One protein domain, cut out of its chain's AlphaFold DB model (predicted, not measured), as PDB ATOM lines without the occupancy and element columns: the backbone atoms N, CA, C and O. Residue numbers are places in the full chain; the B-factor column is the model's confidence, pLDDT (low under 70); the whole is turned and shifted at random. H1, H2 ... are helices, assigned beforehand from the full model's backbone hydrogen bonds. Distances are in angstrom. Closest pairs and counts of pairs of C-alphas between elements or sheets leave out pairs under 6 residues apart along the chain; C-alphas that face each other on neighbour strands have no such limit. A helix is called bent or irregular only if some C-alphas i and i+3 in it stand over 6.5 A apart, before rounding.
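This is residues 4 to 174 of the 174 residues of the protein "Predicted protein" of Micromonas pusilla (strain CCMP1545) (UniProt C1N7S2). Three long helices are stacked, with H2a in the middle crossing H1a on one side and H7 on the other; at one end H2 turns sharply into H2b, which makes a head with H4 and H5. The 171 printed residues hold seven named helices, H1 to H7, and no named strand: all helix, mostly crossed packing. The whole is only just compact, close to loose, with a radius of gyration of the C-alphas of 18.6 A and spans of 55 by 40 by 28 A.

H2, residues 31 to 71, is the hub, touching four helices; assigned as one helix by its hydrogen bonds, it is bent, C-alphas 55 and 58 being 8.5 A apart, and its arms H2a, residues 31 to 55, and H2b, residues 58 to 71, are about perpendicular at 80 degrees. H1, residues 4 to 26, likewise assigned as one helix, is bent, C-alphas 14 and 17 being 6.9 A apart, into H1a, residues 4 to 14, and H1b, residues 17 to 26. H1a touches H2a at a steep tilt of 63 degrees, closest C-alphas Val 11 and Ala 41, 5.5 A. H1b and H2a form a hairpin, closest C-alphas Ala 19 and Leu 34, 6.0 A. H7, residues 137 to 167, only just touches H2a, with 3 pairs of C-alphas within 8 A, closest Leu 36 and Phe 153, 7.0 A. H4, residues 94 to 104, touches H2b, closest C-alphas Tyr 64 and Ala 102, 4.6 A. H5, residues 109 to 112, touches H4, closest C-alphas Trp 101 and Tyr 111, 6.0 A. H6, residues 119 to 128, and H3, residues 88 to 91, touch no helix. Every O i to N i+4 pair is within hydrogen-bond range in H1a, H1b, H2a, H2b and H6, but 23 of 27 in H7 and 3 of 7 in H4, beside 8 of 8 O i to N i+3 pairs in H4.

H2a measures 36.2 A from C-alpha 31 at (10.687, -25.460, 9.340), H2b 20.1 A, and H7 43.9 A to C-alpha 167 at (9.236, -40.415, -4.500).

The printed part has no cut; the link from H2 to H3 is long. Residues 72 to 76 and 113 to 121 have pLDDT under 70.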
ATOM      1  N   ILE A   4      -6.584 -12.611  22.252       94.00
ATOM      2  CA  ILE A   4      -5.396 -13.159  21.586       94.00
ATOM      3  C   ILE A   4      -4.655 -14.185  22.445       94.00
ATOM      4  O   ILE A   4      -4.060 -15.106  21.892       94.00
ATOM      5  N   VAL A   5      -4.711 -14.081  23.776       95.50
ATOM      6  CA  VAL A   5      -4.077 -15.061  24.668       95.50
ATOM      7  C   VAL A   5      -4.812 -16.394  24.586       95.50
ATOM      8  O   VAL A   5      -4.170 -17.427  24.426       95.50
ATOM      9  N   TYR A   6      -6.148 -16.383  24.618       94.69
ATOM     10  CA  TYR A   6      -6.954 -17.597  24.463       94.69
ATOM     11  C   TYR A   6      -6.781 -18.222  23.075       94.69
ATOM     12  O   TYR A   6      -6.585 -19.430  22.964       94.69
ATOM     13  N   VAL A   7      -6.787 -17.393  22.027       94.75
ATOM     14  CA  VAL A   7      -6.542 -17.831  20.644       94.75
ATOM     15  C   VAL A   7      -5.160 -18.460  20.500       94.75
ATOM     16  O   VAL A   7      -5.037 -19.566  19.978       94.75
ATOM     17  N   SER A   8      -4.122 -17.794  21.007       95.94
ATOM     18  CA  SER A   8      -2.749 -18.300  20.933       95.94
ATOM     19  C   SER A   8      -2.593 -19.587  21.732       95.94
ATOM     20  O   SER A   8      -1.972 -20.526  21.245       95.94
ATOM     21  N   ALA A   9      -3.197 -19.673  22.920       96.38
ATOM     22  CA  ALA A   9      -3.178 -20.886  23.729       96.38
ATOM     23  C   ALA A   9      -3.831 -22.065  22.994       96.38
ATOM     24  O   ALA A   9      -3.252 -23.148  22.968       96.38
ATOM     25  N   PHE A  10      -4.984 -21.856  22.346       95.81
ATOM     26  CA  PHE A  10      -5.637 -22.890  21.540       95.81
ATOM     27  C   PHE A  10      -4.750 -23.346  20.375       95.81
ATOM     28  O   PHE A  10      -4.517 -24.542  20.208       95.81
ATOM     29  N   VAL A  11      -4.220 -22.400  19.592       97.12
ATOM     30  CA  VAL A  11      -3.377 -22.709  18.427       97.12
ATOM     31  C   VAL A  11      -2.109 -23.443  18.854       97.12
ATOM     32  O   VAL A  11      -1.773 -24.465  18.264       97.12
ATOM     33  N   VAL A  12      -1.433 -22.981  19.909       97.69
ATOM     34  CA  VAL A  12      -0.233 -23.639  20.444       97.69
ATOM     35  C   VAL A  12      -0.566 -25.027  20.984       97.69
ATOM     36  O   VAL A  12       0.174 -25.960  20.699       97.69
ATOM     37  N   ALA A  13      -1.678 -25.201  21.703       97.06
ATOM     38  CA  ALA A  13      -2.089 -26.512  22.204       97.06
ATOM     39  C   ALA A  13      -2.373 -27.510  21.068       97.06
ATOM     40  O   ALA A  13      -2.009 -28.677  21.178       97.06
ATOM     41  N   ALA A  14      -2.972 -27.051  19.966       96.12
ATOM     42  CA  ALA A  14      -3.224 -27.876  18.787       96.12
ATOM     43  C   ALA A  14      -1.954 -28.146  17.957       96.12
ATOM     44  O   ALA A  14      -1.848 -29.194  17.329       96.12
ATOM     45  N   TRP A  15      -0.987 -27.224  17.944       97.75
ATOM     46  CA  TRP A  15       0.215 -27.293  17.104       97.75
ATOM     47  C   TRP A  15       1.415 -27.973  17.780       97.75
ATOM     48  O   TRP A  15       2.082 -28.818  17.176       97.75
ATOM     49  N   ALA A  16       1.698 -27.620  19.035       96.56
ATOM     50  CA  ALA A  16       2.905 -28.027  19.749       96.56
ATOM     51  C   ALA A  16       3.110 -29.553  19.839       96.56
ATOM     52  O   ALA A  16       4.260 -29.976  19.703       96.56
ATOM     53  N   PRO A  17       2.068 -30.400  20.000       96.38
ATOM     54  CA  PRO A  17       2.248 -31.852  20.003       96.38
ATOM     55  C   PRO A  17       2.868 -32.383  18.705       96.38
ATOM     56  O   PRO A  17       3.753 -33.233  18.758       96.38
ATOM     57  N   PHE A  18       2.469 -31.845  17.548       94.06
ATOM     58  CA  PHE A  18       3.013 -32.250  16.248       94.06
ATOM     59  C   PHE A  18       4.458 -31.787  16.079       94.06
ATOM     60  O   PHE A  18       5.310 -32.566  15.656       94.06
ATOM     61  N   ALA A  19       4.750 -30.542  16.462       94.38
ATOM     62  CA  ALA A  19       6.107 -30.003  16.447       94.38
ATOM     63  C   ALA A  19       7.057 -30.818  17.344       94.38
ATOM     64  O   ALA A  19       8.165 -31.166  16.936       94.38
ATOM     65  N   TYR A  20       6.609 -31.156  18.556       95.44
ATOM     66  CA  TYR A  20       7.376 -31.952  19.507       95.44
ATOM     67  C   TYR A  20       7.589 -33.385  19.016       95.44
ATOM     68  O   TYR A  20       8.716 -33.879  19.034       95.44
ATOM     69  N   HIS A  21       6.525 -34.051  18.560       93.94
ATOM     70  CA  HIS A  21       6.600 -35.443  18.128       93.94
ATOM     71  C   HIS A  21       7.490 -35.610  16.894       93.94
ATOM     72  O   HIS A  21       8.311 -36.522  16.856       93.94
ATOM     73  N   HIS A  22       7.402 -34.688  15.930       93.38
ATOM     74  CA  HIS A  22       8.286 -34.666  14.763       93.38
ATOM     75  C   HIS A  22       9.762 -34.611  15.171       93.38
ATOM     76  O   HIS A  22      10.545 -35.477  14.776       93.38
ATOM     77  N   ARG A  23      10.123 -33.679  16.064       93.25
ATOM     78  CA  ARG A  23      11.484 -33.588  16.608       93.25
ATOM     79  C   ARG A  23      11.897 -34.857  17.352       93.25
ATOM     80  O   ARG A  23      13.044 -35.275  17.231       93.25
ATOM     81  N   ALA A  24      11.001 -35.453  18.135       93.75
ATOM     82  CA  ALA A  24      11.299 -36.662  18.902       93.75
ATOM     83  C   ALA A  24      11.590 -37.877  18.003       93.75
ATOM     84  O   ALA A  24      12.436 -38.696  18.350       93.75
ATOM     85  N   VAL A  25      10.925 -37.975  16.849       91.69
ATOM     86  CA  VAL A  25      11.094 -39.083  15.895       91.69
ATOM     87  C   VAL A  25      12.295 -38.867  14.971       91.69
ATOM     88  O   VAL A  25      13.028 -39.813  14.693       91.69
ATOM     89  N   HIS A  26      12.506 -37.641  14.488       89.06
ATOM     90  CA  HIS A  26      13.515 -37.350  13.463       89.06
ATOM     91  C   HIS A  26      14.801 -36.725  14.012       89.06
ATOM     92  O   HIS A  26      15.785 -36.601  13.287       89.06
ATOM     93  N   GLY A  27      14.817 -36.311  15.281       91.62
ATOM     94  CA  GLY A  27      15.959 -35.654  15.923       91.62
ATOM     95  C   GLY A  27      16.228 -34.225  15.437       91.62
ATOM     96  O   GLY A  27      17.087 -33.544  15.995       91.62
ATOM     97  N   VAL A  28      15.486 -33.743  14.438       89.75
ATOM     98  CA  VAL A  28      15.657 -32.433  13.800       89.75
ATOM     99  C   VAL A  28      14.369 -31.618  13.865       89.75
ATOM    100  O   VAL A  28      13.285 -32.147  14.093       89.75
ATOM    101  N   VAL A  29      14.489 -30.304  13.680       88.81
ATOM    102  CA  VAL A  29      13.343 -29.400  13.555       88.81
ATOM    103  C   VAL A  29      13.233 -28.985  12.097       88.81
ATOM    104  O   VAL A  29      14.087 -28.249  11.608       88.81
ATOM    105  N   ASN A  30      12.184 -29.439  11.411       90.12
ATOM    106  CA  ASN A  30      11.928 -29.084  10.017       90.12
ATOM    107  C   ASN A  30      11.009 -27.840   9.940       90.12
ATOM    108  O   ASN A  30       9.839 -27.919  10.336       90.12
ATOM    109  N   PRO A  31      11.485 -26.686   9.422       90.12
ATOM    110  CA  PRO A  31      10.687 -25.460   9.340       90.12
ATOM    111  C   PRO A  31       9.431 -25.594   8.471       90.12
ATOM    112  O   PRO A  31       8.398 -25.008   8.792       90.12
ATOM    113  N   THR A  32       9.496 -26.385   7.398       89.12
ATOM    114  CA  THR A  32       8.356 -26.660   6.514       89.12
ATOM    115  C   THR A  32       7.275 -27.424   7.267       89.12
ATOM    116  O   THR A  32       6.111 -27.023   7.243       89.12
ATOM    117  N   HIS A  33       7.651 -28.472   8.004       90.12
ATOM    118  CA  HIS A  33       6.720 -29.215   8.851       90.12
ATOM    119  C   HIS A  33       6.076 -28.303   9.906       90.12
ATOM    120  O   HIS A  33       4.853 -28.309  10.065       90.12
ATOM    121  N   LEU A  34       6.868 -27.467  10.589       93.06
ATOM    122  CA  LEU A  34       6.352 -26.511  11.572       93.06
ATOM    123  C   LEU A  34       5.347 -25.529  10.964       93.06
ATOM    124  O   LEU A  34       4.277 -25.332  11.537       93.06
ATOM    125  N   ALA A  35       5.668 -24.933   9.815       91.62
ATOM    126  CA  ALA A  35       4.812 -23.950   9.156       91.62
ATOM    127  C   ALA A  35       3.493 -24.568   8.668       91.62
ATOM    128  O   ALA A  35       2.423 -23.999   8.888       91.62
ATOM    129  N   LEU A  36       3.552 -25.750   8.048       90.94
ATOM    130  CA  LEU A  36       2.372 -26.443   7.529       90.94
ATOM    131  C   LEU A  36       1.455 -26.953   8.648       90.94
ATOM    132  O   LEU A  36       0.233 -26.843   8.551       90.94
ATOM    133  N   THR A  37       2.023 -27.473   9.736       93.62
ATOM    134  CA  THR A  37       1.231 -27.911  10.896       93.62
ATOM    135  C   THR A  37       0.666 -26.734  11.688       93.62
ATOM    136  O   THR A  37      -0.461 -26.826  12.174       93.62
ATOM    137  N   LEU A  38       1.379 -25.605  11.771       94.94
ATOM    138  CA  LEU A  38       0.850 -24.372  12.360       94.94
ATOM    139  C   LEU A  38      -0.324 -23.841  11.538       94.94
ATOM    140  O   LEU A  38      -1.365 -23.501  12.099       94.94
ATOM    141  N   PHE A  39      -0.186 -23.825  10.209       93.25
ATOM    142  CA  PHE A  39      -1.287 -23.493   9.312       93.25
ATOM    143  C   PHE A  39      -2.491 -24.404   9.569       93.25
ATOM    144  O   PHE A  39      -3.600 -23.900   9.718       93.25
ATOM    145  N   ASN A  40      -2.299 -25.718   9.715       93.31
ATOM    146  CA  ASN A  40      -3.393 -26.641  10.036       93.31
ATOM    147  C   ASN A  40      -4.053 -26.341  11.393       93.31
ATOM    148  O   ASN A  40      -5.277 -26.387  11.492       93.31
ATOM    149  N   ALA A  41      -3.280 -25.995  12.427       95.81
ATOM    150  CA  ALA A  41      -3.827 -25.617  13.733       95.81
ATOM    151  C   ALA A  41      -4.660 -24.325  13.662       95.81
ATOM    152  O   ALA A  41      -5.728 -24.234  14.273       95.81
ATOM    153  N   ILE A  42      -4.214 -23.344  12.872       93.88
ATOM    154  CA  ILE A  42      -4.987 -22.128  12.592       93.88
ATOM    155  C   ILE A  42      -6.255 -22.474  11.801       93.88
ATOM    156  O   ILE A  42      -7.328 -22.012  12.174       93.88
ATOM    157  N   ASN A  43      -6.171 -23.323  10.767       91.06
ATOM    158  CA  ASN A  43      -7.347 -23.790  10.016       91.06
ATOM    159  C   ASN A  43      -8.371 -24.445  10.928       91.06
ATOM    160  O   ASN A  43      -9.549 -24.139  10.817       91.06
ATOM    161  N   LEU A  44      -7.930 -25.311  11.841       91.81
ATOM    162  CA  LEU A  44      -8.822 -25.951  12.797       91.81
ATOM    163  C   LEU A  44      -9.609 -24.899  13.585       91.81
ATOM    164  O   LEU A  44     -10.833 -24.979  13.645       91.81
ATOM    165  N   LEU A  45      -8.930 -23.884  14.130       92.25
ATOM    166  CA  LEU A  45      -9.593 -22.781  14.827       92.25
ATOM    167  C   LEU A  45     -10.576 -22.031  13.916       92.25
ATOM    168  O   LEU A  45     -11.704 -21.764  14.330       92.25
ATOM    169  N   ILE A  46     -10.171 -21.708  12.686       89.19
ATOM    170  CA  ILE A  46     -11.038 -21.025  11.721       89.19
ATOM    171  C   ILE A  46     -12.273 -21.870  11.410       89.19
ATOM    172  O   ILE A  46     -13.373 -21.339  11.483       89.19
ATOM    173  N   CYS A  47     -12.140 -23.176  11.181       87.38
ATOM    174  CA  CYS A  47     -13.278 -24.067  10.968       87.38
ATOM    175  C   CYS A  47     -14.217 -24.087  12.184       87.38
ATOM    176  O   CYS A  47     -15.438 -24.067  12.027       87.38
ATOM    177  N   LEU A  48     -13.689 -24.075  13.412       88.25
ATOM    178  CA  LEU A  48     -14.521 -23.942  14.616       88.25
ATOM    179  C   LEU A  48     -15.267 -22.598  14.645       88.25
ATOM    180  O   LEU A  48     -16.448 -22.541  14.992       88.25
ATOM    181  N   TRP A  49     -14.618 -21.512  14.234       88.44
ATOM    182  CA  TRP A  49     -15.276 -20.215  14.095       88.44
ATOM    183  C   TRP A  49     -16.300 -20.196  12.960       88.44
ATOM    184  O   TRP A  49     -17.346 -19.574  13.121       88.44
ATOM    185  N   GLU A  50     -16.066 -20.866  11.837       83.06
ATOM    186  CA  GLU A  50     -17.039 -20.996  10.743       83.06
ATOM    187  C   GLU A  50     -18.294 -21.751  11.199       83.06
ATOM    188  O   GLU A  50     -19.411 -21.385  10.828       83.06
ATOM    189  N   ASN A  51     -18.151 -22.731  12.098       82.62
ATOM    190  CA  ASN A  51     -19.300 -23.344  12.767       82.62
ATOM    191  C   ASN A  51     -20.086 -22.306  13.587       82.62
ATOM    192  O   ASN A  51     -21.314 -22.250  13.499       82.62
ATOM    193  N   ALA A  52     -19.404 -21.429  14.334       82.12
ATOM    194  CA  ALA A  52     -20.063 -20.325  15.038       82.12
ATOM    195  C   ALA A  52     -20.764 -19.354  14.071       82.12
ATOM    196  O   ALA A  52     -21.867 -18.885  14.371       82.12
ATOM    197  N   LEU A  53     -20.161 -19.076  12.908       82.06
ATOM    198  CA  LEU A  53     -20.782 -18.281  11.849       82.06
ATOM    199  C   LEU A  53     -22.093 -18.910  11.394       82.06
ATOM    200  O   LEU A  53     -23.127 -18.242  11.399       82.06
ATOM    201  N   TYR A  54     -22.057 -20.193  11.047       82.00
ATOM    202  CA  TYR A  54     -23.224 -20.935  10.587       82.00
ATOM    203  C   TYR A  54     -24.354 -20.928  11.628       82.00
ATOM    204  O   TYR A  54     -25.493 -20.577  11.315       82.00
ATOM    205  N   LEU A  55     -24.036 -21.230  12.889       85.44
ATOM    206  CA  LEU A  55     -25.020 -21.334  13.973       85.44
ATOM    207  C   LEU A  55     -25.597 -19.978  14.410       85.44
ATOM    208  O   LEU A  55     -26.744 -19.901  14.860       85.44
ATOM    209  N   HIS A  56     -24.826 -18.894  14.291       87.88
ATOM    210  CA  HIS A  56     -25.183 -17.584  14.843       87.88
ATOM    211  C   HIS A  56     -25.250 -16.459  13.803       87.88
ATOM    212  O   HIS A  56     -25.261 -15.282  14.179       87.88
ATOM    213  N   VAL A  57     -25.390 -16.785  12.512       85.75
ATOM    214  CA  VAL A  57     -25.377 -15.819  11.395       85.75
ATOM    215  C   VAL A  57     -26.300 -14.614  11.615       85.75
ATOM    216  O   VAL A  57     -25.904 -13.472  11.394       85.75
ATOM    217  N   LYS A  58     -27.509 -14.819  12.160       88.50
ATOM    218  CA  LYS A  58     -28.460 -13.728  12.452       88.50
ATOM    219  C   LYS A  58     -27.914 -12.745  13.494       88.50
ATOM    220  O   LYS A  58     -28.060 -11.531  13.341       88.50
ATOM    221  N   LYS A  59     -27.279 -13.257  14.555       89.56
ATOM    222  CA  LYS A  59     -26.659 -12.436  15.609       89.56
ATOM    223  C   LYS A  59     -25.433 -11.698  15.067       89.56
ATOM    224  O   LYS A  59     -25.264 -10.515  15.351       89.56
ATOM    225  N   ILE A  60     -24.629 -12.375  14.250       88.88
ATOM    226  CA  ILE A  60     -23.437 -11.818  13.598       88.88
ATOM    227  C   ILE A  60     -23.826 -10.667  12.677       88.88
ATOM    228  O   ILE A  60     -23.304  -9.566  12.832       88.88
ATOM    229  N   ARG A  61     -24.823 -10.866  11.809       89.00
ATOM    230  CA  ARG A  61     -25.354  -9.816  10.935       89.00
ATOM    231  C   ARG A  61     -25.877  -8.621  11.726       89.00
ATOM    232  O   ARG A  61     -25.592  -7.483  11.368       89.00
ATOM    233  N   LYS A  62     -26.592  -8.852  12.834       91.25
ATOM    234  CA  LYS A  62     -27.052  -7.768  13.718       91.25
ATOM    235  C   LYS A  62     -25.876  -6.966  14.294       91.25
ATOM    236  O   LYS A  62     -25.926  -5.738  14.266       91.25
ATOM    237  N   LYS A  63     -24.823  -7.637  14.780       90.31
ATOM    238  CA  LYS A  63     -23.606  -6.983  15.296       90.31
ATOM    239  C   LYS A  63     -22.862  -6.215  14.200       90.31
ATOM    240  O   LYS A  63     -22.526  -5.054  14.408       90.31
ATOM    241  N   TYR A  64     -22.673  -6.822  13.031       88.94
ATOM    242  CA  TYR A  64     -22.077  -6.181  11.858       88.94
ATOM    243  C   TYR A  64     -22.811  -4.885  11.488       88.94
ATOM    244  O   TYR A  64     -22.193  -3.828  11.393       88.94
ATOM    245  N   LEU A  65     -24.140  -4.937  11.340       89.75
ATOM    246  CA  LEU A  65     -24.938  -3.763  10.981       89.75
ATOM    247  C   LEU A  65     -24.872  -2.667  12.050       89.75
ATOM    248  O   LEU A  65     -24.879  -1.487  11.705       89.75
ATOM    249  N   ALA A  66     -24.792  -3.036  13.332       89.88
ATOM    250  CA  ALA A  66     -24.597  -2.075  14.414       89.88
ATOM    251  C   ALA A  66     -23.230  -1.376  14.312       89.88
ATOM    252  O   ALA A  66     -23.185  -0.150  14.346       89.88
ATOM    253  N   MET A  67     -22.143  -2.129  14.100       88.31
ATOM    254  CA  MET A  67     -20.794  -1.568  13.924       88.31
ATOM    255  C   MET A  67     -20.675  -0.705  12.665       88.31
ATOM    256  O   MET A  67     -20.080   0.367  12.697       88.31
ATOM    257  N   LYS A  68     -21.291  -1.127  11.556       86.56
ATOM    258  CA  LYS A  68     -21.298  -0.355  10.307       86.56
ATOM    259  C   LYS A  68     -21.965   1.011  10.478       86.56
ATOM    260  O   LYS A  68     -21.518   1.990   9.888       86.56
ATOM    261  N   ARG A  69     -23.033   1.085  11.282       86.81
ATOM    262  CA  ARG A  69     -23.730   2.348  11.576       86.81
ATOM    263  C   ARG A  69     -22.881   3.307  12.405       86.81
ATOM    264  O   ARG A  69     -23.007   4.508  12.209       86.81
ATOM    265  N   THR A  70     -22.056   2.800  13.320       84.69
ATOM    266  CA  THR A  70     -21.243   3.639  14.213       84.69
ATOM    267  C   THR A  70     -19.921   4.070  13.587       84.69
ATOM    268  O   THR A  70     -19.505   5.204  13.789       84.69
ATOM    269  N   LEU A  71     -19.256   3.186  12.839       81.62
ATOM    270  CA  LEU A  71     -17.912   3.428  12.305       81.62
ATOM    271  C   LEU A  71     -17.919   4.111  10.927       81.62
ATOM    272  O   LEU A  71     -16.942   4.769  10.574       81.62
ATOM    273  N   GLY A  72     -19.002   3.978  10.155       67.69
ATOM    274  CA  GLY A  72     -19.036   4.377   8.745       67.69
ATOM    275  C   GLY A  72     -18.520   3.278   7.804       67.69
ATOM    276  O   GLY A  72     -18.204   2.166   8.220       67.69
ATOM    277  N   HIS A  73     -18.502   3.550   6.496       65.81
ATOM    278  CA  HIS A  73     -18.060   2.577   5.490       65.81
ATOM    279  C   HIS A  73     -16.525   2.505   5.425       65.81
ATOM    280  O   HIS A  73     -15.871   3.537   5.319       65.81
ATOM    281  N   GLY A  74     -15.949   1.296   5.408       61.69
ATOM    282  CA  GLY A  74     -14.512   1.089   5.159       61.69
ATOM    283  C   GLY A  74     -13.585   1.397   6.341       61.69
ATOM    284  O   GLY A  74     -12.373   1.495   6.158       61.69
ATOM    285  N   THR A  75     -14.135   1.542   7.545       67.81
ATOM    286  CA  THR A  75     -13.402   1.842   8.780       67.81
ATOM    287  C   THR A  75     -13.428   0.646   9.729       67.81
ATOM    288  O   THR A  75     -14.455  -0.000   9.936       67.81
ATOM    289  N   PHE A  76     -12.271   0.337  10.313       68.25
ATOM    290  CA  PHE A  76     -12.172  -0.668  11.368       68.25
ATOM    291  C   PHE A  76     -12.493  -0.061  12.735       68.25
ATOM    292  O   PHE A  76     -12.248   1.130  12.950       68.25
ATOM    293  N   PRO A  77     -12.988  -0.871  13.688       75.62
ATOM    294  CA  PRO A  77     -13.024  -0.459  15.077       75.62
ATOM    295  C   PRO A  77     -11.602  -0.143  15.575       75.62
ATOM    296  O   PRO A  77     -10.637  -0.776  15.139       75.62
ATOM    297  N   PRO A  78     -11.458   0.806  16.518       71.50
ATOM    298  CA  PRO A  78     -10.159   1.224  17.050       71.50
ATOM    299  C   PRO A  78      -9.404   0.090  17.759       71.50
ATOM    300  O   PRO A  78      -8.185   0.150  17.897       71.50
ATOM    301  N   LYS A  79     -10.120  -0.950  18.200       78.50
ATOM    302  CA  LYS A  79      -9.552  -2.206  18.686       78.50
ATOM    303  C   LYS A  79     -10.171  -3.359  17.907       78.50
ATOM    304  O   LYS A  79     -11.386  -3.420  17.744       78.50
ATOM    305  N   LEU A  80      -9.328  -4.265  17.417       82.88
ATOM    306  CA  LEU A  80      -9.794  -5.535  16.863       82.88
ATOM    307  C   LEU A  80     -10.210  -6.454  18.011       82.88
ATOM    308  O   LEU A  80      -9.581  -6.426  19.066       82.88
ATOM    309  N   CYS A  81     -11.192  -7.326  17.770       86.75
ATOM    310  CA  CYS A  81     -11.704  -8.268  18.772       86.75
ATOM    311  C   CYS A  81     -10.615  -9.115  19.464       86.75
ATOM    312  O   CYS A  81     -10.758  -9.466  20.629       86.75
ATOM    313  N   LEU A  82      -9.489  -9.398  18.791       88.12
ATOM    314  CA  LEU A  82      -8.350 -10.123  19.373       88.12
ATOM    315  C   LEU A  82      -7.644  -9.354  20.506       88.12
ATOM    316  O   LEU A  82      -7.026  -9.962  21.378       88.12
ATOM    317  N   PHE A  83      -7.743  -8.027  20.510       91.25
ATOM    318  CA  PHE A  83      -7.135  -7.148  21.511       91.25
ATOM    319  C   PHE A  83      -8.158  -6.608  22.517       91.25
ATOM    320  O   PHE A  83      -7.873  -5.654  23.241       91.25
ATOM    321  N   GLU A  84      -9.347  -7.206  22.561       89.56
ATOM    322  CA  GLU A  84     -10.351  -6.935  23.581       89.56
ATOM    323  C   GLU A  84     -10.229  -7.930  24.737       89.56
ATOM    324  O   GLU A  84      -9.765  -9.065  24.574       89.56
ATOM    325  N   ASP A  85     -10.625  -7.489  25.929       92.62
ATOM    326  CA  ASP A  85     -10.691  -8.353  27.098       92.62
ATOM    327  C   ASP A  85     -11.897  -9.281  27.017       92.62
ATOM    328  O   ASP A  85     -13.030  -8.856  26.796       92.62
ATOM    329  N   VAL A  86     -11.639 -10.562  27.257       92.94
ATOM    330  CA  VAL A  86     -12.646 -11.619  27.238       92.94
ATOM    331  C   VAL A  86     -12.544 -12.411  28.536       92.94
ATOM    332  O   VAL A  86     -11.451 -12.642  29.066       92.94
ATOM    333  N   SER A  87     -13.695 -12.788  29.095       94.56
ATOM    334  CA  SER A  87     -13.743 -13.685  30.248       94.56
ATOM    335  C   SER A  87     -13.468 -15.124  29.804       94.56
ATOM    336  O   SER A  87     -13.797 -15.503  28.684       94.56
ATOM    337  N   LEU A  88     -12.921 -15.974  30.678       92.00
ATOM    338  CA  LEU A  88     -12.699 -17.387  30.332       92.00
ATOM    339  C   LEU A  88     -14.002 -18.082  29.890       92.00
ATOM    340  O   LEU A  88     -13.992 -18.893  28.970       92.00
ATOM    341  N   ARG A  89     -15.131 -17.734  30.518       92.94
ATOM    342  CA  ARG A  89     -16.448 -18.280  30.172       92.94
ATOM    343  C   ARG A  89     -16.855 -17.911  28.746       92.94
ATOM    344  O   ARG A  89     -17.318 -18.772  28.001       92.94
ATOM    345  N   ASP A  90     -16.660 -16.654  28.364       91.38
ATOM    346  CA  ASP A  90     -16.974 -16.188  27.015       91.38
ATOM    347  C   ASP A  90     -16.011 -16.786  25.987       91.38
ATOM    348  O   ASP A  90     -16.453 -17.231  24.932       91.38
ATOM    349  N   ALA A  91     -14.721 -16.901  26.321       89.88
ATOM    350  CA  ALA A  91     -13.716 -17.525  25.460       89.88
ATOM    351  C   ALA A  91     -14.026 -19.003  25.154       89.88
ATOM    352  O   ALA A  91     -13.675 -19.495  24.084       89.88
ATOM    353  N   LEU A  92     -14.707 -19.711  26.059       90.50
ATOM    354  CA  LEU A  92     -15.161 -21.090  25.850       90.50
ATOM    355  C   LEU A  92     -16.519 -21.189  25.134       90.50
ATOM    356  O   LEU A  92     -16.976 -22.290  24.829       90.50
ATOM    357  N   THR A  93     -17.178 -20.065  24.854       89.06
ATOM    358  CA  THR A  93     -18.503 -20.049  24.231       89.06
ATOM    359  C   THR A  93     -18.390 -19.821  22.725       89.06
ATOM    360  O   THR A  93     -17.874 -18.798  22.275       89.06
ATOM    361  N   TYR A  94     -18.964 -20.730  21.926       80.50
ATOM    362  CA  TYR A  94     -19.012 -20.605  20.459       80.50
ATOM    363  C   TYR A  94     -19.604 -19.268  19.990       80.50
ATOM    364  O   TYR A  94     -19.095 -18.650  19.058       80.50
ATOM    365  N   GLU A  95     -20.653 -18.788  20.662       84.94
ATOM    366  CA  GLU A  95     -21.323 -17.531  20.318       84.94
ATOM    367  C   GLU A  95     -20.397 -16.309  20.385       84.94
ATOM    368  O   GLU A  95     -20.527 -15.402  19.557       84.94
ATOM    369  N   HIS A  96     -19.463 -16.270  21.343       89.12
ATOM    370  CA  HIS A  96     -18.561 -15.133  21.505       89.12
ATOM    371  C   HIS A  96     -17.725 -14.924  20.239       89.12
ATOM    372  O   HIS A  96     -17.701 -13.822  19.685       89.12
ATOM    373  N   TRP A  97     -17.137 -16.003  19.719       90.50
ATOM    374  CA  TRP A  97     -16.242 -15.974  18.561       90.50
ATOM    375  C   TRP A  97     -16.918 -15.597  17.240       90.50
ATOM    376  O   TRP A  97     -16.238 -15.198  16.297       90.50
ATOM    377  N   GLY A  98     -18.255 -15.569  17.185       87.88
ATOM    378  CA  GLY A  98     -18.982 -14.944  16.077       87.88
ATOM    379  C   GLY A  98     -18.614 -13.465  15.857       87.88
ATOM    380  O   GLY A  98     -18.814 -12.933  14.763       87.88
ATOM    381  N   ILE A  99     -18.041 -12.788  16.863       89.50
ATOM    382  CA  ILE A  99     -17.539 -11.413  16.737       89.50
ATOM    383  C   ILE A  99     -16.434 -11.272  15.682       89.50
ATOM    384  O   ILE A  99     -16.355 -10.223  15.039       89.50
ATOM    385  N   VAL A 100     -15.632 -12.318  15.452       89.62
ATOM    386  CA  VAL A 100     -14.577 -12.318  14.428       89.62
ATOM    387  C   VAL A 100     -15.204 -12.076  13.061       89.62
ATOM    388  O   VAL A 100     -14.819 -11.138  12.365       89.62
ATOM    389  N   TRP A 101     -16.254 -12.826  12.728       87.88
ATOM    390  CA  TRP A 101     -16.977 -12.678  11.466       87.88
ATOM    391  C   TRP A 101     -17.749 -11.373  11.373       87.88
ATOM    392  O   TRP A 101     -17.778 -10.765  10.309       87.88
ATOM    393  N   ALA A 102     -18.329 -10.891  12.474       88.62
ATOM    394  CA  ALA A 102     -18.998  -9.592  12.477       88.62
ATOM    395  C   ALA A 102     -18.010  -8.454  12.168       88.62
ATOM    396  O   ALA A 102     -18.343  -7.537  11.419       88.62
ATOM    397  N   THR A 103     -16.796  -8.531  12.724       86.75
ATOM    398  CA  THR A 103     -15.719  -7.558  12.487       86.75
ATOM    399  C   THR A 103     -15.187  -7.690  11.064       86.75
ATOM    400  O   THR A 103     -15.047  -6.691  10.368       86.75
ATOM    401  N   TYR A 104     -14.965  -8.918  10.591       82.81
ATOM    402  CA  TYR A 104     -14.527  -9.190   9.222       82.81
ATOM    403  C   TYR A 104     -15.594  -8.817   8.181       82.81
ATOM    404  O   TYR A 104     -15.266  -8.440   7.067       82.81
ATOM    405  N   SER A 105     -16.877  -8.797   8.551       84.19
ATOM    406  CA  SER A 105     -17.952  -8.324   7.669       84.19
ATOM    407  C   SER A 105     -17.880  -6.820   7.377       84.19
ATOM    408  O   SER A 105     -18.491  -6.337   6.422       84.19
ATOM    409  N   LEU A 106     -17.121  -6.062   8.181       81.12
ATOM    410  CA  LEU A 106     -16.755  -4.683   7.851       81.12
ATOM    411  C   LEU A 106     -15.780  -4.620   6.672       81.12
ATOM    412  O   LEU A 106     -15.745  -3.571   6.034       81.12
ATOM    413  N   LEU A 107     -15.022  -5.699   6.401       77.12
ATOM    414  CA  LEU A 107     -14.173  -5.886   5.216       77.12
ATOM    415  C   LEU A 107     -14.979  -6.272   3.982       77.12
ATOM    416  O   LEU A 107     -14.889  -5.649   2.925       77.12
ATOM    417  N   ASP A 108     -15.752  -7.337   4.140       76.62
ATOM    418  CA  ASP A 108     -16.569  -7.911   3.087       76.62
ATOM    419  C   ASP A 108     -17.910  -8.355   3.690       76.62
ATOM    420  O   ASP A 108     -17.945  -9.283   4.505       76.62
ATOM    421  N   PRO A 109     -19.030  -7.716   3.310       78.38
ATOM    422  CA  PRO A 109     -20.352  -8.060   3.821       78.38
ATOM    423  C   PRO A 109     -20.739  -9.537   3.648       78.38
ATOM    424  O   PRO A 109     -21.585 -10.015   4.411       78.38
ATOM    425  N   SER A 110     -20.115 -10.271   2.713       74.69
ATOM    426  CA  SER A 110     -20.397 -11.691   2.467       74.69
ATOM    427  C   SER A 110     -20.217 -12.566   3.705       74.69
ATOM    428  O   SER A 110     -20.905 -13.570   3.841       74.69
ATOM    429  N   TYR A 111     -19.354 -12.176   4.649       75.12
ATOM    430  CA  TYR A 111     -19.140 -12.910   5.904       75.12
ATOM    431  C   TYR A 111     -20.279 -12.753   6.922       75.12
ATOM    432  O   TYR A 111     -20.241 -13.355   7.994       75.12
ATOM    433  N   SER A 112     -21.311 -11.969   6.595       77.25
ATOM    434  CA  SER A 112     -22.555 -11.854   7.367       77.25
ATOM    435  C   SER A 112     -23.789 -12.369   6.621       77.25
ATOM    436  O   SER A 112     -24.886 -12.383   7.192       77.25
ATOM    437  N   ASP A 113     -23.621 -12.797   5.369       69.75
ATOM    438  CA  ASP A 113     -24.679 -13.343   4.532       69.75
ATOM    439  C   ASP A 113     -24.547 -14.867   4.428       69.75
ATOM    440  O   ASP A 113     -23.461 -15.431   4.386       69.75
ATOM    441  N   GLN A 114     -25.683 -15.563   4.381       59.44
ATOM    442  CA  GLN A 114     -25.743 -17.029   4.292       59.44
ATOM    443  C   GLN A 114     -25.342 -17.584   2.910       59.44
ATOM    444  O   GLN A 114     -25.508 -18.777   2.655       59.44
ATOM    445  N   MET A 115     -24.865 -16.739   1.990       51.59
ATOM    446  CA  MET A 115     -24.564 -17.154   0.624       51.59
ATOM    447  C   MET A 115     -23.102 -17.573   0.483       51.59
ATOM    448  O   MET A 115     -22.218 -16.735   0.370       51.59
ATOM    449  N   LEU A 116     -22.925 -18.894   0.388       50.84
ATOM    450  CA  LEU A 116     -21.787 -19.608  -0.198       50.84
ATOM    451  C   LEU A 116     -20.442 -19.473   0.540       50.84
ATOM    452  O   LEU A 116     -19.778 -18.441   0.538       50.84
ATOM    453  N   TYR A 117     -20.023 -20.597   1.117       57.34
ATOM    454  CA  TYR A 117     -18.766 -20.764   1.837       57.34
ATOM    455  C   TYR A 117     -17.621 -21.071   0.857       57.34
ATOM    456  O   TYR A 117     -17.696 -22.050   0.114       57.34
ATOM    457  N   GLY A 118     -16.569 -20.244   0.838       59.44
ATOM    458  CA  GLY A 118     -15.309 -20.563   0.153       59.44
ATOM    459  C   GLY A 118     -14.545 -19.360  -0.415       59.44
ATOM    460  O   GLY A 118     -15.121 -18.489  -1.066       59.44
ATOM    461  N   THR A 119     -13.217 -19.362  -0.247       62.16
ATOM    462  CA  THR A 119     -12.272 -18.295  -0.650       62.16
ATOM    463  C   THR A 119     -12.453 -17.803  -2.090       62.16
ATOM    464  O   THR A 119     -12.401 -16.602  -2.347       62.16
ATOM    465  N   VAL A 120     -12.709 -18.706  -3.042       61.72
ATOM    466  CA  VAL A 120     -12.878 -18.349  -4.464       61.72
ATOM    467  C   VAL A 120     -14.183 -17.587  -4.707       61.72
ATOM    468  O   VAL A 120     -14.211 -16.625  -5.473       61.72
ATOM    469  N   LEU A 121     -15.261 -17.979  -4.029       67.25
ATOM    470  CA  LEU A 121     -16.554 -17.309  -4.145       67.25
ATOM    471  C   LEU A 121     -16.539 -15.958  -3.423       67.25
ATOM    472  O   LEU A 121     -17.107 -15.002  -3.950       67.25
ATOM    473  N   TYR A 122     -15.811 -15.844  -2.305       70.88
ATOM    474  CA  TYR A 122     -15.564 -14.563  -1.635       70.88
ATOM    475  C   TYR A 122     -14.833 -13.581  -2.544       70.88
ATOM    476  O   TYR A 122     -15.334 -12.484  -2.779       70.88
ATOM    477  N   PHE A 123     -13.714 -13.982  -3.152       71.44
ATOM    478  CA  PHE A 123     -13.005 -13.113  -4.096       71.44
ATOM    479  C   PHE A 123     -13.857 -12.735  -5.305       71.44
ATOM    480  O   PHE A 123     -13.861 -11.572  -5.714       71.44
ATOM    481  N   GLY A 124     -14.605 -13.691  -5.862       74.62
ATOM    482  CA  GLY A 124     -15.534 -13.423  -6.955       74.62
ATOM    483  C   GLY A 124     -16.576 -12.372  -6.569       74.62
ATOM    484  O   GLY A 124     -16.804 -11.427  -7.323       74.62
ATOM    485  N   ASN A 125     -17.159 -12.484  -5.374       77.12
ATOM    486  CA  ASN A 125     -18.134 -11.531  -4.853       77.12
ATOM    487  C   ASN A 125     -17.508 -10.155  -4.564       77.12
ATOM    488  O   ASN A 125     -18.073  -9.132  -4.956       77.12
ATOM    489  N   TYR A 126     -16.325 -10.129  -3.950       75.88
ATOM    490  CA  TYR A 126     -15.569  -8.919  -3.637       75.88
ATOM    491  C   TYR A 126     -15.223  -8.114  -4.895       75.88
ATOM    492  O   TYR A 126     -15.429  -6.897  -4.948       75.88
ATOM    493  N   LEU A 127     -14.747  -8.797  -5.942       81.94
ATOM    494  CA  LEU A 127     -14.425  -8.184  -7.231       81.94
ATOM    495  C   LEU A 127     -15.684  -7.747  -7.984       81.94
ATOM    496  O   LEU A 127     -15.728  -6.619  -8.480       81.94
ATOM    497  N   LYS A 128     -16.716  -8.602  -8.036       83.56
ATOM    498  CA  LYS A 128     -17.978  -8.326  -8.739       83.56
ATOM    499  C   LYS A 128     -18.699  -7.105  -8.172       83.56
ATOM    500  O   LYS A 128     -19.157  -6.268  -8.941       83.56
ATOM    501  N   ASN A 129     -18.789  -6.995  -6.847       82.00
ATOM    502  CA  ASN A 129     -19.463  -5.876  -6.182       82.00
ATOM    503  C   ASN A 129     -18.539  -4.683  -5.920       82.00
ATOM    504  O   ASN A 129     -18.975  -3.684  -5.354       82.00
ATOM    505  N   GLN A 130     -17.275  -4.772  -6.343       85.56
ATOM    506  CA  GLN A 130     -16.298  -3.694  -6.259       85.56
ATOM    507  C   GLN A 130     -16.108  -3.140  -4.837       85.56
ATOM    508  O   GLN A 130     -15.944  -1.934  -4.661       85.56
ATOM    509  N   TYR A 131     -16.081  -4.007  -3.818       80.44
ATOM    510  CA  TYR A 131     -15.941  -3.598  -2.408       80.44
ATOM    511  C   TYR A 131     -14.607  -2.900  -2.077       80.44
ATOM    512  O   TYR A 131     -14.453  -2.326  -1.001       80.44
ATOM    513  N   TYR A 132     -13.651  -2.913  -3.009       80.06
ATOM    514  CA  TYR A 132     -12.402  -2.152  -2.942       80.06
ATOM    515  C   TYR A 132     -12.552  -0.666  -3.322       80.06
ATOM    516  O   TYR A 132     -11.629   0.120  -3.105       80.06
ATOM    517  N   ARG A 133     -13.666  -0.255  -3.943       80.50
ATOM    518  CA  ARG A 133     -13.873   1.141  -4.352       80.50
ATOM    519  C   ARG A 133     -14.212   2.006  -3.140       80.50
ATOM    520  O   ARG A 133     -15.180   1.746  -2.435       80.50
ATOM    521  N   GLY A 134     -13.443   3.078  -2.946       77.31
ATOM    522  CA  GLY A 134     -13.615   4.002  -1.817       77.31
ATOM    523  C   GLY A 134     -12.976   3.523  -0.509       77.31
ATOM    524  O   GLY A 134     -13.136   4.175   0.519       77.31
ATOM    525  N   THR A 135     -12.241   2.412  -0.544       77.25
ATOM    526  CA  THR A 135     -11.550   1.815   0.606       77.25
ATOM    527  C   THR A 135     -10.052   2.108   0.547       77.25
ATOM    528  O   THR A 135      -9.479   2.292  -0.525       77.25
ATOM    529  N   SER A 136      -9.395   2.192   1.706       81.88
ATOM    530  CA  SER A 136      -7.970   2.536   1.763       81.88
ATOM    531  C   SER A 136      -7.087   1.430   1.168       81.88
ATOM    532  O   SER A 136      -7.405   0.243   1.245       81.88
ATOM    533  N   ALA A 137      -5.927   1.799   0.618       81.62
ATOM    534  CA  ALA A 137      -4.985   0.827   0.054       81.62
ATOM    535  C   ALA A 137      -4.507  -0.206   1.092       81.62
ATOM    536  O   ALA A 137      -4.354  -1.382   0.770       81.62
ATOM    537  N   ALA A 138      -4.338   0.212   2.351       79.12
ATOM    538  CA  ALA A 138      -3.995  -0.687   3.453       79.12
ATOM    539  C   ALA A 138      -5.067  -1.766   3.674       79.12
ATOM    540  O   ALA A 138      -4.748  -2.927   3.916       79.12
ATOM    541  N   TYR A 139      -6.340  -1.396   3.544       76.12
ATOM    542  CA  TYR A 139      -7.465  -2.308   3.698       76.12
ATOM    543  C   TYR A 139      -7.531  -3.323   2.555       76.12
ATOM    544  O   TYR A 139      -7.689  -4.519   2.794       76.12
ATOM    545  N   VAL A 140      -7.349  -2.866   1.314       80.81
ATOM    546  CA  VAL A 140      -7.264  -3.761   0.150       80.81
ATOM    547  C   VAL A 140      -6.073  -4.712   0.301       80.81
ATOM    548  O   VAL A 140      -6.220  -5.918   0.107       80.81
ATOM    549  N   GLY A 141      -4.913  -4.197   0.723       82.94
ATOM    550  CA  GLY A 141      -3.720  -4.997   0.994       82.94
ATOM    551  C   GLY A 141      -3.951  -6.070   2.059       82.94
ATOM    552  O   GLY A 141      -3.539  -7.211   1.872       82.94
ATOM    553  N   LEU A 142      -4.671  -5.739   3.135       80.56
ATOM    554  CA  LEU A 142      -5.030  -6.696   4.179       80.56
ATOM    555  C   LEU A 142      -5.927  -7.818   3.639       80.56
ATOM    556  O   LEU A 142      -5.636  -8.988   3.880       80.56
ATOM    557  N   VAL A 143      -6.979  -7.485   2.882       78.25
ATOM    558  CA  VAL A 143      -7.876  -8.486   2.276       78.25
ATOM    559  C   VAL A 143      -7.093  -9.429   1.362       78.25
ATOM    560  O   VAL A 143      -7.253 -10.647   1.451       78.25
ATOM    561  N   VAL A 144      -6.210  -8.892   0.519       82.56
ATOM    562  CA  VAL A 144      -5.369  -9.704  -0.371       82.56
ATOM    563  C   VAL A 144      -4.433 -10.609   0.431       82.56
ATOM    564  O   VAL A 144      -4.389 -11.811   0.173       82.56
ATOM    565  N   ALA A 145      -3.730 -10.070   1.430       83.94
ATOM    566  CA  ALA A 145      -2.779 -10.832   2.237       83.94
ATOM    567  C   ALA A 145      -3.450 -11.972   3.017       83.94
ATOM    568  O   ALA A 145      -2.963 -13.103   2.997       83.94
ATOM    569  N   MET A 146      -4.588 -11.700   3.666       80.62
ATOM    570  CA  MET A 146      -5.309 -12.703   4.458       80.62
ATOM    571  C   MET A 146      -5.835 -13.845   3.593       80.62
ATOM    572  O   MET A 146      -5.789 -15.001   4.004       80.62
ATOM    573  N   ASN A 147      -6.283 -13.549   2.372       78.12
ATOM    574  CA  ASN A 147      -6.766 -14.595   1.482       78.12
ATOM    575  C   ASN A 147      -5.650 -15.316   0.711       78.12
ATOM    576  O   ASN A 147      -5.822 -16.481   0.361       78.12
ATOM    577  N   ALA A 148      -4.498 -14.681   0.475       83.38
ATOM    578  CA  ALA A 148      -3.352 -15.335  -0.160       83.38
ATOM    579  C   ALA A 148      -2.862 -16.542   0.656       83.38
ATOM    580  O   ALA A 148      -2.509 -17.572   0.082       83.38
ATOM    581  N   ILE A 149      -2.916 -16.455   1.989       85.19
ATOM    582  CA  ILE A 149      -2.585 -17.559   2.904       85.19
ATOM    583  C   ILE A 149      -3.442 -18.801   2.602       85.19
ATOM    584  O   ILE A 149      -2.912 -19.910   2.545       85.19
ATOM    585  N   TRP A 150      -4.734 -18.612   2.310       81.81
ATOM    586  CA  TRP A 150      -5.675 -19.687   1.967       81.81
ATOM    587  C   TRP A 150      -5.463 -20.309   0.583       81.81
ATOM    588  O   TRP A 150      -6.123 -21.288   0.253       81.81
ATOM    589  N   ILE A 151      -4.558 -19.767  -0.231       83.06
ATOM    590  CA  ILE A 151      -4.186 -20.337  -1.533       83.06
ATOM    591  C   ILE A 151      -2.790 -20.951  -1.439       83.06
ATOM    592  O   ILE A 151      -2.588 -22.109  -1.801       83.06
ATOM    593  N   VAL A 152      -1.832 -20.188  -0.909       88.62
ATOM    594  CA  VAL A 152      -0.416 -20.563  -0.862       88.62
ATOM    595  C   VAL A 152      -0.188 -21.789   0.017       88.62
ATOM    596  O   VAL A 152       0.478 -22.723  -0.422       88.62
ATOM    597  N   PHE A 153      -0.740 -21.830   1.231       87.94
ATOM    598  CA  PHE A 153      -0.489 -22.949   2.144       87.94
ATOM    599  C   PHE A 153      -1.170 -24.254   1.708       87.94
ATOM    600  O   PHE A 153      -0.504 -25.289   1.750       87.94
ATOM    601  N   PRO A 154      -2.428 -24.260   1.222       86.81
ATOM    602  CA  PRO A 154      -3.004 -25.467   0.631       86.81
ATOM    603  C   PRO A 154      -2.243 -25.938  -0.609       86.81
ATOM    604  O   PRO A 154      -2.007 -27.133  -0.754       86.81
ATOM    605  N   ALA A 155      -1.793 -25.020  -1.474       87.81
ATOM    606  CA  ALA A 155      -0.951 -25.371  -2.617       87.81
ATOM    607  C   ALA A 155       0.389 -25.979  -2.185       87.81
ATOM    608  O   ALA A 155       0.800 -26.998  -2.737       87.81
ATOM    609  N   ALA A 156       1.032 -25.414  -1.160       89.19
ATOM    610  CA  ALA A 156       2.236 -25.982  -0.565       89.19
ATOM    611  C   ALA A 156       1.968 -27.388  -0.001       89.19
ATOM    612  O   ALA A 156       2.738 -28.304  -0.275       89.19
ATOM    613  N   TRP A 157       0.848 -27.601   0.697       89.31
ATOM    614  CA  TRP A 157       0.449 -28.931   1.167       89.31
ATOM    615  C   TRP A 157       0.259 -29.927   0.020       89.31
ATOM    616  O   TRP A 157       0.805 -31.027   0.068       89.31
ATOM    617  N   MET A 158      -0.467 -29.540  -1.032       89.00
ATOM    618  CA  MET A 158      -0.674 -30.383  -2.212       89.00
ATOM    619  C   MET A 158       0.649 -30.734  -2.895       89.00
ATOM    620  O   MET A 158       0.854 -31.886  -3.270       89.00
ATOM    621  N   TRP A 159       1.568 -29.772  -3.004       89.94
ATOM    622  CA  TRP A 159       2.905 -29.993  -3.551       89.94
ATOM    623  C   TRP A 159       3.711 -30.996  -2.720       89.94
ATOM    624  O   TRP A 159       4.329 -31.903  -3.277       89.94
ATOM    625  N   MET A 160       3.661 -30.886  -1.390       88.44
ATOM    626  CA  MET A 160       4.319 -31.832  -0.484       88.44
ATOM    627  C   MET A 160       3.735 -33.239  -0.620       88.44
ATOM    628  O   MET A 160       4.486 -34.200  -0.778       88.44
ATOM    629  N   CYS A 161       2.406 -33.365  -0.635       87.50
ATOM    630  CA  CYS A 161       1.720 -34.638  -0.856       87.50
ATOM    631  C   CYS A 161       2.084 -35.262  -2.205       87.50
ATOM    632  O   CYS A 161       2.397 -36.449  -2.270       87.50
ATOM    633  N   TRP A 162       2.110 -34.460  -3.268       88.94
ATOM    634  CA  TRP A 162       2.529 -34.906  -4.593       88.94
ATOM    635  C   TRP A 162       3.976 -35.410  -4.605       88.94
ATOM    636  O   TRP A 162       4.260 -36.468  -5.167       88.94
ATOM    637  N   GLY A 163       4.882 -34.687  -3.942       88.25
ATOM    638  CA  GLY A 163       6.273 -35.095  -3.768       88.25
ATOM    639  C   GLY A 163       6.393 -36.461  -3.097       88.25
ATOM    640  O   GLY A 163       7.079 -37.330  -3.632       88.25
ATOM    641  N   MET A 164       5.672 -36.678  -1.991       88.38
ATOM    642  CA  MET A 164       5.668 -37.955  -1.266       88.38
ATOM    643  C   MET A 164       5.155 -39.117  -2.120       88.38
ATOM    644  O   MET A 164       5.747 -40.193  -2.119       88.38
ATOM    645  N   ILE A 165       4.084 -38.897  -2.890       89.94
ATOM    646  CA  ILE A 165       3.528 -39.911  -3.800       89.94
ATOM    647  C   ILE A 165       4.540 -40.266  -4.893       89.94
ATOM    648  O   ILE A 165       4.728 -41.439  -5.204       89.94
ATOM    649  N   ARG A 166       5.209 -39.263  -5.473       93.38
ATOM    650  CA  ARG A 166       6.145 -39.465  -6.587       93.38
ATOM    651  C   ARG A 166       7.430 -40.176  -6.162       93.38
ATOM    652  O   ARG A 166       7.965 -40.958  -6.943       93.38
ATOM    653  N   THR A 167       7.958 -39.863  -4.982       90.06
ATOM    654  CA  THR A 167       9.236 -40.415  -4.500       90.06
ATOM    655  C   THR A 167       9.064 -41.667  -3.646       90.06
ATOM    656  O   THR A 167      10.045 -42.364  -3.403       90.06
ATOM    657  N   GLY A 168       7.848 -41.943  -3.160       86.56
ATOM    658  CA  GLY A 168       7.606 -42.975  -2.152       86.56
ATOM    659  C   GLY A 168       8.290 -42.676  -0.811       86.56
ATOM    660  O   GLY A 168       8.477 -43.589  -0.011       86.56
ATOM    661  N   SER A 169       8.696 -41.423  -0.572       84.50
ATOM    662  CA  SER A 169       9.480 -41.016   0.594       84.50
ATOM    663  C   SER A 169       8.838 -39.853   1.350       84.50
ATOM    664  O   SER A 169       8.273 -38.933   0.762       84.50
ATOM    665  N   LEU A 170       8.990 -39.875   2.676       79.12
ATOM    666  CA  LEU A 170       8.584 -38.801   3.583       79.12
ATOM    667  C   LEU A 170       9.699 -37.773   3.829       79.12
ATOM    668  O   LEU A 170       9.524 -36.900   4.669       79.12
ATOM    669  N   ASP A 171      10.836 -37.855   3.127       79.62
ATOM    670  CA  ASP A 171      12.018 -37.018   3.396       79.62
ATOM    671  C   ASP A 171      11.730 -35.516   3.362       79.62
ATOM    672  O   ASP A 171      12.310 -34.761   4.131       79.62
ATOM    673  N   ALA A 172      10.785 -35.074   2.532       73.56
ATOM    674  CA  ALA A 172      10.393 -33.668   2.468       73.56
ATOM    675  C   ALA A 172       9.797 -33.149   3.801       73.56
ATOM    676  O   ALA A 172       9.837 -31.951   4.085       73.56
ATOM    677  N   LEU A 173       9.256 -34.053   4.622       71.31
ATOM    678  CA  LEU A 173       8.710 -33.780   5.946       71.31
ATOM    679  C   LEU A 173       9.663 -34.170   7.081       71.31
ATOM    680  O   LEU A 173       9.266 -34.001   8.228       71.31
ATOM    681  N   ARG A 174      10.864 -34.695   6.807       70.31
ATOM    682  CA  ARG A 174      11.842 -35.079   7.838       70.31
ATOM    683  C   ARG A 174      12.683 -33.897   8.284       70.31
ATOM    684  O   ARG A 174      13.090 -33.083   7.429       70.31
TER     685      ARG A 174